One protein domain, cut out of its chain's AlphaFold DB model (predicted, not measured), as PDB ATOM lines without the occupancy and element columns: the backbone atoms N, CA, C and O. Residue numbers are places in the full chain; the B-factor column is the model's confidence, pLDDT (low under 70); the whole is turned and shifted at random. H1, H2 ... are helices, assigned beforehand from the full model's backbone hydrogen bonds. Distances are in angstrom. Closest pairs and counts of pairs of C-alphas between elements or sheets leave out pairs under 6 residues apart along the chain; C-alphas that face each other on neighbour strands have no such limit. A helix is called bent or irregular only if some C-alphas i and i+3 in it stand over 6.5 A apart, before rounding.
ATOM      1  N   MET A   2      -1.876   1.600  -1.477       87.56
ATOM      2  CA  MET A   2      -2.388   0.617  -2.450       87.56
ATOM      3  C   MET A   2      -3.671   1.063  -3.177       87.56
ATOM      4  O   MET A   2      -3.778   0.900  -4.386       87.56
ATOM      5  N   ALA A   3      -4.609   1.698  -2.461       85.56
ATOM      6  CA  ALA A   3      -5.864   2.183  -3.046       85.56
ATOM      7  C   ALA A   3      -5.655   3.278  -4.107       85.56
ATOM      8  O   ALA A   3      -6.257   3.225  -5.176       85.56
ATOM      9  N   SER A   4      -4.766   4.243  -3.846       89.75
ATOM     10  CA  SER A   4      -4.474   5.323  -4.795       89.75
ATOM     11  C   SER A   4      -3.737   4.819  -6.037       89.75
ATOM     12  O   SER A   4      -4.028   5.270  -7.140       89.75
ATOM     13  N   LEU A   5      -2.829   3.849  -5.880       92.62
ATOM     14  CA  LEU A   5      -2.149   3.206  -7.007       92.62
ATOM     15  C   LEU A   5      -3.119   2.381  -7.862       92.62
ATOM     16  O   LEU A   5      -3.108   2.515  -9.082       92.62
ATOM     17  N   GLY A   6      -3.994   1.585  -7.239       90.50
ATOM     18  CA  GLY A   6      -5.024   0.825  -7.953       90.50
ATOM     19  C   GLY A   6      -5.989   1.728  -8.724       90.50
ATOM     20  O   GLY A   6      -6.289   1.455  -9.885       90.50
ATOM     21  N   PHE A   7      -6.407   2.844  -8.119       90.38
ATOM     22  CA  PHE A   7      -7.220   3.854  -8.796       90.38
ATOM     23  C   PHE A   7      -6.499   4.438 -10.015       90.38
ATOM     24  O   PHE A   7      -7.058   4.454 -11.108       90.38
ATOM     25  N   LEU A   8      -5.242   4.860  -9.857       94.00
ATOM     26  CA  LEU A   8      -4.466   5.470 -10.936       94.00
ATOM     27  C   LEU A   8      -4.255   4.495 -12.104       94.00
ATOM     28  O   LEU A   8      -4.481   4.862 -13.255       94.00
ATOM     29  N   VAL A   9      -3.899   3.239 -11.821       93.81
ATOM     30  CA  VAL A   9      -3.749   2.194 -12.847       93.81
ATOM     31  C   VAL A   9      -5.084   1.893 -13.538       93.81
ATOM     32  O   VAL A   9      -5.117   1.766 -14.759       93.81
ATOM     33  N   GLY A  10      -6.194   1.838 -12.796       91.44
ATOM     34  CA  GLY A  10      -7.531   1.642 -13.365       91.44
ATOM     35  C   GLY A  10      -7.984   2.794 -14.271       91.44
ATOM     36  O   GLY A  10      -8.556   2.556 -15.339       91.44
ATOM     37  N   VAL A  11      -7.679   4.041 -13.900       93.75
ATOM     38  CA  VAL A  11      -7.930   5.220 -14.746       93.75
ATOM     39  C   VAL A  11      -7.086   5.151 -16.018       93.75
ATOM     40  O   VAL A  11      -7.625   5.307 -17.110       93.75
ATOM     41  N   LEU A  12      -5.788   4.851 -15.910       95.06
ATOM     42  CA  LEU A  12      -4.921   4.705 -17.083       95.06
ATOM     43  C   LEU A  12      -5.403   3.593 -18.022       95.06
ATOM     44  O   LEU A  12      -5.421   3.792 -19.233       95.06
ATOM     45  N   TYR A  13      -5.826   2.450 -17.479       93.12
ATOM     46  CA  TYR A  13      -6.349   1.337 -18.269       93.12
ATOM     47  C   TYR A  13      -7.653   1.699 -18.992       93.12
ATOM     48  O   TYR A  13      -7.767   1.480 -20.196       93.12
ATOM     49  N   SER A  14      -8.623   2.280 -18.282       93.56
ATOM     50  CA  SER A  14      -9.930   2.620 -18.863       93.56
ATOM     51  C   SER A  14      -9.838   3.742 -19.902       93.56
ATOM     52  O   SER A  14     -10.381   3.605 -20.995       93.56
ATOM     53  N   VAL A  15      -9.102   4.820 -19.610       94.25
ATOM     54  CA  VAL A  15      -8.905   5.943 -20.541       94.25
ATOM     55  C   VAL A  15      -8.006   5.535 -21.708       94.25
ATOM     56  O   VAL A  15      -8.334   5.805 -22.863       94.25
ATOM     57  N   GLY A  16      -6.889   4.862 -21.431       92.31
ATOM     58  CA  GLY A  16      -5.934   4.429 -22.449       92.31
ATOM     59  C   GLY A  16      -6.527   3.401 -23.410       92.31
ATOM     60  O   GLY A  16      -6.402   3.564 -24.621       92.31
ATOM     61  N   GLY A  17      -7.225   2.388 -22.888       91.56
ATOM     62  CA  GLY A  17      -7.909   1.382 -23.703       91.56
ATOM     63  C   GLY A  17      -8.993   1.993 -24.590       91.56
ATOM     64  O   GLY A  17      -9.059   1.683 -25.777       91.56
ATOM     65  N   PHE A  18      -9.784   2.926 -24.051       93.31
ATOM     66  CA  PHE A  18     -10.809   3.630 -24.821       93.31
ATOM     67  C   PHE A  18     -10.214   4.485 -25.947       93.31
ATOM     68  O   PHE A  18     -10.652   4.376 -27.088       93.31
ATOM     69  N   LEU A  19      -9.196   5.306 -25.660       93.69
ATOM     70  CA  LEU A  19      -8.543   6.145 -26.674       93.69
ATOM     71  C   LEU A  19      -7.849   5.312 -27.757       93.69
ATOM     72  O   LEU A  19      -7.903   5.671 -28.936       93.69
ATOM     73  N   PHE A  20      -7.220   4.202 -27.369       93.69
ATOM     74  CA  PHE A  20      -6.571   3.286 -28.299       93.69
ATOM     75  C   PHE A  20      -7.584   2.648 -29.254       93.69
ATOM     76  O   PHE A  20      -7.421   2.747 -30.469       93.69
ATOM     77  N   GLU A  21      -8.661   2.056 -28.734       92.75
ATOM     78  CA  GLU A  21      -9.664   1.405 -29.582       92.75
ATOM     79  C   GLU A  21     -10.501   2.396 -30.398       92.75
ATOM     80  O   GLU A  21     -10.864   2.092 -31.534       92.75
ATOM     81  N   LEU A  22     -10.765   3.594 -29.864       91.56
ATOM     82  CA  LEU A  22     -11.403   4.678 -30.611       91.56
ATOM     83  C   LEU A  22     -10.548   5.090 -31.816       91.56
ATOM     84  O   LEU A  22     -11.081   5.294 -32.904       91.56
ATOM     85  N   SER A  23      -9.226   5.165 -31.639       91.25
ATOM     86  CA  SER A  23      -8.286   5.503 -32.717       91.25
ATOM     87  C   SER A  23      -8.114   4.362 -33.724       91.25
ATOM     88  O   SER A  23      -7.936   4.612 -34.914       91.25
ATOM     89  N   ALA A  24      -8.186   3.109 -33.269       91.44
ATOM     90  CA  ALA A  24      -8.112   1.919 -34.116       91.44
ATOM     91  C   ALA A  24      -9.432   1.595 -34.844       91.44
ATOM     92  O   ALA A  24      -9.448   0.744 -35.731       91.44
ATOM     93  N   GLY A  25     -10.544   2.246 -34.481       87.75
ATOM     94  CA  GLY A  25     -11.872   1.970 -35.036       87.75
ATOM     95  C   GLY A  25     -12.476   0.632 -34.587       87.75
ATOM     96  O   GLY A  25     -13.474   0.193 -35.152       87.75
ATOM     97  N   THR A  26     -11.897  -0.022 -33.578       90.62
ATOM     98  CA  THR A  26     -12.303  -1.348 -33.077       90.62
ATOM     99  C   THR A  26     -12.997  -1.264 -31.720       90.62
ATOM    100  O   THR A  26     -12.858  -2.167 -30.898       90.62
ATOM    101  N   LEU A  27     -13.702  -0.159 -31.469       89.06
ATOM    102  CA  LEU A  27     -14.268   0.170 -30.163       89.06
ATOM    103  C   LEU A  27     -15.245  -0.911 -29.689       89.06
ATOM    104  O   LEU A  27     -16.322  -1.106 -30.256       89.06
ATOM    105  N   ASN A  28     -14.843  -1.624 -28.643       91.75
ATOM    106  CA  ASN A  28     -15.612  -2.699 -28.048       91.75
ATOM    107  C   ASN A  28     -16.587  -2.172 -26.980       91.75
ATOM    108  O   ASN A  28     -16.346  -1.175 -26.300       91.75
ATOM    109  N   SER A  29     -17.701  -2.877 -26.771       90.62
ATOM    110  CA  SER A  29     -18.656  -2.531 -25.712       90.62
ATOM    111  C   SER A  29     -18.044  -2.629 -24.310       90.62
ATOM    112  O   SER A  29     -18.399  -1.840 -23.436       90.62
ATOM    113  N   GLY A  30     -17.101  -3.549 -24.093       90.25
ATOM    114  CA  GLY A  30     -16.405  -3.720 -22.819       90.25
ATOM    115  C   GLY A  30     -15.487  -2.549 -22.470       90.25
ATOM    116  O   GLY A  30     -15.505  -2.078 -21.334       90.25
ATOM    117  N   THR A  31     -14.728  -2.028 -23.435       89.94
ATOM    118  CA  THR A  31     -13.840  -0.872 -23.225       89.94
ATOM    119  C   THR A  31     -14.632   0.421 -23.057       89.94
ATOM    120  O   THR A  31     -14.326   1.214 -22.164       89.94
ATOM    121  N   ALA A  32     -15.716   0.594 -23.819       91.62
ATOM    122  CA  ALA A  32     -16.667   1.685 -23.618       91.62
ATOM    123  C   ALA A  32     -17.295   1.651 -22.215       91.62
ATOM    124  O   ALA A  32     -17.360   2.679 -21.538       91.62
ATOM    125  N   LEU A  33     -17.713   0.470 -21.745       92.00
ATOM    126  CA  LEU A  33     -18.272   0.294 -20.404       92.00
ATOM    127  C   LEU A  33     -17.230   0.569 -19.311       92.00
ATOM    128  O   LEU A  33     -17.553   1.229 -18.327       92.00
ATOM    129  N   ALA A  34     -15.983   0.120 -19.484       91.88
ATOM    130  CA  ALA A  34     -14.900   0.378 -18.534       91.88
ATOM    131  C   ALA A  34     -14.593   1.878 -18.393       91.88
ATOM    132  O   ALA A  34     -14.396   2.363 -17.281       91.88
ATOM    133  N   PHE A  35     -14.606   2.625 -19.499       93.44
ATOM    134  CA  PHE A  35     -14.468   4.080 -19.473       93.44
ATOM    135  C   PHE A  35     -15.671   4.756 -18.805       93.44
ATOM    136  O   PHE A  35     -15.504   5.580 -17.907       93.44
ATOM    137  N   LEU A  36     -16.892   4.363 -19.175       93.44
ATOM    138  CA  LEU A  36     -18.108   4.909 -18.570       93.44
ATOM    139  C   LEU A  36     -18.233   4.574 -17.082       93.44
ATOM    140  O   LEU A  36     -18.826   5.359 -16.344       93.44
ATOM    141  N   ALA A  37     -17.649   3.473 -16.604       93.50
ATOM    142  CA  ALA A  37     -17.653   3.103 -15.190       93.50
ATOM    143  C   ALA A  37     -16.964   4.149 -14.295       93.50
ATOM    144  O   ALA A  37     -17.351   4.278 -13.133       93.50
ATOM    145  N   LEU A  38     -16.026   4.943 -14.831       92.81
ATOM    146  CA  LEU A  38     -15.427   6.072 -14.109       92.81
ATOM    147  C   LEU A  38     -16.466   7.118 -13.680       92.81
ATOM    148  O   LEU A  38     -16.283   7.760 -12.651       92.81
ATOM    149  N   LEU A  39     -17.553   7.278 -14.441       91.31
ATOM    150  CA  LEU A  39     -18.664   8.184 -14.124       91.31
ATOM    151  C   LEU A  39     -19.862   7.438 -13.529       91.31
ATOM    152  O   LEU A  39     -20.488   7.911 -12.580       91.31
ATOM    153  N   GLY A  40     -20.165   6.258 -14.067       92.56
ATOM    154  CA  GLY A  40     -21.306   5.447 -13.667       92.56
ATOM    155  C   GLY A  40     -21.212   4.992 -12.216       92.56
ATOM    156  O   GLY A  40     -22.179   5.141 -11.476       92.56
ATOM    157  N   MET A  41     -20.050   4.501 -11.776       93.12
ATOM    158  CA  MET A  41     -19.897   4.013 -10.403       93.12
ATOM    159  C   MET A  41     -20.076   5.129  -9.363       93.12
ATOM    160  O   MET A  41     -20.904   4.944  -8.469       93.12
ATOM    161  N   PRO A  42     -19.419   6.304  -9.466       91.75
ATOM    162  CA  PRO A  42     -19.685   7.413  -8.547       91.75
ATOM    163  C   PRO A  42     -21.155   7.837  -8.504       91.75
ATOM    164  O   PRO A  42     -21.691   8.068  -7.423       91.75
ATOM    165  N   LEU A  43     -21.823   7.898  -9.660       95.31
ATOM    166  CA  LEU A  43     -23.232   8.286  -9.739       95.31
ATOM    167  C   LEU A  43     -24.137   7.256  -9.048       95.31
ATOM    168  O   LEU A  43     -25.008   7.630  -8.262       95.31
ATOM    169  N   LEU A  44     -23.902   5.963  -9.281       94.06
ATOM    170  CA  LEU A  44     -24.633   4.881  -8.617       94.06
ATOM    171  C   LEU A  44     -24.425   4.906  -7.099       94.06
ATOM    172  O   LEU A  44     -25.395   4.788  -6.351       94.06
ATOM    173  N   PHE A  45     -23.191   5.116  -6.636       94.75
ATOM    174  CA  PHE A  45     -22.893   5.249  -5.209       94.75
ATOM    175  C   PHE A  45     -23.552   6.487  -4.591       94.75
ATOM    176  O   PHE A  45     -24.080   6.398  -3.485       94.75
ATOM    177  N   ALA A  46     -23.582   7.619  -5.298       93.75
ATOM    178  CA  ALA A  46     -24.256   8.829  -4.833       93.75
ATOM    179  C   ALA A  46     -25.772   8.618  -4.688       93.75
ATOM    180  O   ALA A  46     -26.351   8.981  -3.663       93.75
ATOM    181  N   LEU A  47     -26.412   7.981  -5.673       96.62
ATOM    182  CA  LEU A  47     -27.832   7.635  -5.599       96.62
ATOM    183  C   LEU A  47     -28.114   6.654  -4.459       96.62
ATOM    184  O   LEU A  47     -29.033   6.884  -3.676       96.62
ATOM    185  N   ALA A  48     -27.310   5.599  -4.325       95.62
ATOM    186  CA  ALA A  48     -27.457   4.628  -3.245       95.62
ATOM    187  C   ALA A  48     -27.291   5.284  -1.864       95.62
ATOM    188  O   ALA A  48     -28.094   5.035  -0.970       95.62
ATOM    189  N   GLY A  49     -26.302   6.170  -1.706       95.00
ATOM    190  CA  GLY A  49     -26.094   6.948  -0.485       95.00
ATOM    191  C   GLY A  49     -27.251   7.901  -0.182       95.00
ATOM    192  O   GLY A  49     -27.666   8.007   0.969       95.00
ATOM    193  N   CYS A  50     -27.830   8.536  -1.205       95.50
ATOM    194  CA  CYS A  50     -29.017   9.378  -1.059       95.50
ATOM    195  C   CYS A  50     -30.227   8.562  -0.580       95.50
ATOM    196  O   CYS A  50     -30.865   8.929   0.403       95.50
ATOM    197  N   VAL A  51     -30.502   7.416  -1.211       96.81
ATOM    198  CA  VAL A  51     -31.591   6.512  -0.806       96.81
ATOM    199  C   VAL A  51     -31.369   5.996   0.614       96.81
ATOM    200  O   VAL A  51     -32.288   6.032   1.429       96.81
ATOM    201  N   ALA A  52     -30.148   5.574   0.941       95.69
ATOM    202  CA  ALA A  52     -29.797   5.155   2.290       95.69
ATOM    203  C   ALA A  52     -30.032   6.290   3.298       95.69
ATOM    204  O   ALA A  52     -30.675   6.061   4.314       95.69
ATOM    205  N   GLY A  53     -29.604   7.518   2.994       94.06
ATOM    206  CA  GLY A  53     -29.839   8.694   3.833       94.06
ATOM    207  C   GLY A  53     -31.324   9.011   4.027       94.06
ATOM    208  O   GLY A  53     -31.749   9.261   5.152       94.06
ATOM    209  N   LEU A  54     -32.132   8.920   2.966       94.94
ATOM    210  CA  LEU A  54     -33.585   9.107   3.035       94.94
ATOM    211  C   LEU A  54     -34.278   8.080   3.935       94.94
ATOM    212  O   LEU A  54     -35.312   8.396   4.513       94.94
ATOM    213  N   ILE A  55     -33.727   6.872   4.063       95.06
ATOM    214  CA  ILE A  55     -34.259   5.822   4.942       95.06
ATOM    215  C   ILE A  55     -33.720   5.982   6.368       95.06
ATOM    216  O   ILE A  55     -34.467   5.872   7.340       95.06
ATOM    217  N   LEU A  56     -32.424   6.254   6.509       93.12
ATOM    218  CA  LEU A  56     -31.756   6.312   7.805       93.12
ATOM    219  C   LEU A  56     -32.129   7.571   8.593       93.12
ATOM    220  O   LEU A  56     -32.234   7.501   9.812       93.12
ATOM    221  N   ALA A  57     -32.380   8.699   7.926       91.56
ATOM    222  CA  ALA A  57     -32.786   9.946   8.575       91.56
ATOM    223  C   ALA A  57     -34.121   9.841   9.346       91.56
ATOM    224  O   ALA A  57     -34.147  10.182  10.531       91.56
ATOM    225  N   PRO A  58     -35.236   9.354   8.760       91.00
ATOM    226  CA  PRO A  58     -36.475   9.169   9.514       91.00
ATOM    227  C   PRO A  58     -36.344   8.073  10.575       91.00
ATOM    228  O   PRO A  58     -36.917   8.217  11.654       91.00
ATOM    229  N   LEU A  59     -35.564   7.018  10.311       90.25
ATOM    230  CA  LEU A  59     -35.276   5.981  11.302       90.25
ATOM    231  C   LEU A  59     -34.545   6.563  12.521       90.25
ATOM    232  O   LEU A  59     -34.962   6.327  13.652       90.25
ATOM    233  N   TYR A  60     -33.510   7.376  12.302       89.19
ATOM    234  CA  TYR A  60     -32.794   8.078  13.365       89.19
ATOM    235  C   TYR A  60     -33.727   8.994  14.156       89.19
ATOM    236  O   TYR A  60     -33.761   8.913  15.379       89.19
ATOM    237  N   ASN A  61     -34.548   9.802  13.480       89.69
ATOM    238  CA  ASN A  61     -35.503  10.685  14.155       89.69
ATOM    239  C   ASN A  61     -36.517   9.909  15.013       89.69
ATOM    240  O   ASN A  61     -36.919  10.384  16.075       89.69
ATOM    241  N   LEU A  62     -36.932   8.715  14.577       89.38
ATOM    242  CA  LEU A  62     -37.796   7.838  15.361       89.38
ATOM    243  C   LEU A  62     -37.069   7.304  16.602       89.38
ATOM    244  O   LEU A  62     -37.605   7.404  17.699       89.38
ATOM    245  N   LEU A  63     -35.852   6.777  16.453       87.06
ATOM    246  CA  LEU A  63     -35.072   6.241  17.576       87.06
ATOM    247  C   LEU A  63     -34.659   7.330  18.576       87.06
ATOM    248  O   LEU A  63     -34.736   7.109  19.784       87.06
ATOM    249  N   ALA A  64     -34.297   8.516  18.093       85.06
ATOM    250  CA  ALA A  64     -33.973   9.667  18.929       85.06
ATOM    251  C   ALA A  64     -35.172  10.086  19.795       85.06
ATOM    252  O   ALA A  64     -35.007  10.404  20.971       85.06
ATOM    253  N   ARG A  65     -36.400   9.998  19.262       82.25
ATOM    254  CA  ARG A  65     -37.633  10.216  20.041       82.25
ATOM    255  C   ARG A  65     -37.856   9.180  21.145       82.25
ATOM    256  O   ARG A  65     -38.516   9.498  22.127       82.25
ATOM    257  N   PHE A  66     -37.313   7.973  21.003       82.12
ATOM    258  CA  PHE A  66     -37.368   6.922  22.025       82.12
ATOM    259  C   PHE A  66     -36.223   7.001  23.049       82.12
ATOM    260  O   PHE A  66     -36.078   6.096  23.863       82.12
ATOM    261  N   GLY A  67     -35.429   8.079  23.039       77.94
ATOM    262  CA  GLY A  67     -34.358   8.304  24.014       77.94
ATOM    263  C   GLY A  67     -33.004   7.706  23.627       77.94
ATOM    264  O   GLY A  67     -32.079   7.760  24.424       77.94
TER     265      GLY A  67
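This is residues 2 to 67 of the 75 residues of an uncharacterized protein of Gammaproteobacteria bacterium (UniProt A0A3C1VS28). Two helices make an open V, H1 the shorter arm and H2 the longer one, and they meet in the region near the tight link that joins them. H2 has a kink near residue 36, and past it residues 39 to 67, of which 39 to 65 belong to H2, stand free and stick out as a long arm. The printed part has 66 residues with two named helices, H1 then H2, and no named strand; the class is all helix. The whole is extended, with a radius of gyration of the C-alphas of 19.3 A, and the C-alphas span 63 by 26 by 11 A.

H1, residues 2 to 24, and H2, residues 29 to 65, form a helical hairpin. They run opposite ways at a steep tilt of 41 degrees. They touch, with 10 pairs of C-alphas within 8 A; the closest C-alphas are those of Ser 14 and Phe 35, 4.8 A apart. H1 touches H2 with residues 11 to 21 alone, and H2 touches H1 with residues 31 to 38 alone. Residues 2 to 9 of H1 stand free. H2 has a kink of 53 degrees near residue 36; it is neither bent nor irregular, but only just: C-alphas 38 and 41 are 6.2 A apart. In H1 every O i to N i+4 pair is within hydrogen-bond range; in H2 29 of 33 are.

H1 begins at C-alpha 2, (-2.388, 0.617, -2.450), and ends at C-alpha 24, (-8.112, 1.919, -34.116), 32.2 A away. H2 runs 51.1 A from C-alpha 29, (-18.656, -2.531, -25.712), to C-alpha 65, (-37.633, 10.216, 20.041).

The two C-alphas farthest apart are those of Ala 24 and Gly 67, at 64.1 A. The printed part has no cut, and the link from H1 to H2, with 4 residues between them, is tight. The mean pLDDT of the printed part is 91.7, and no printed residue is under 70.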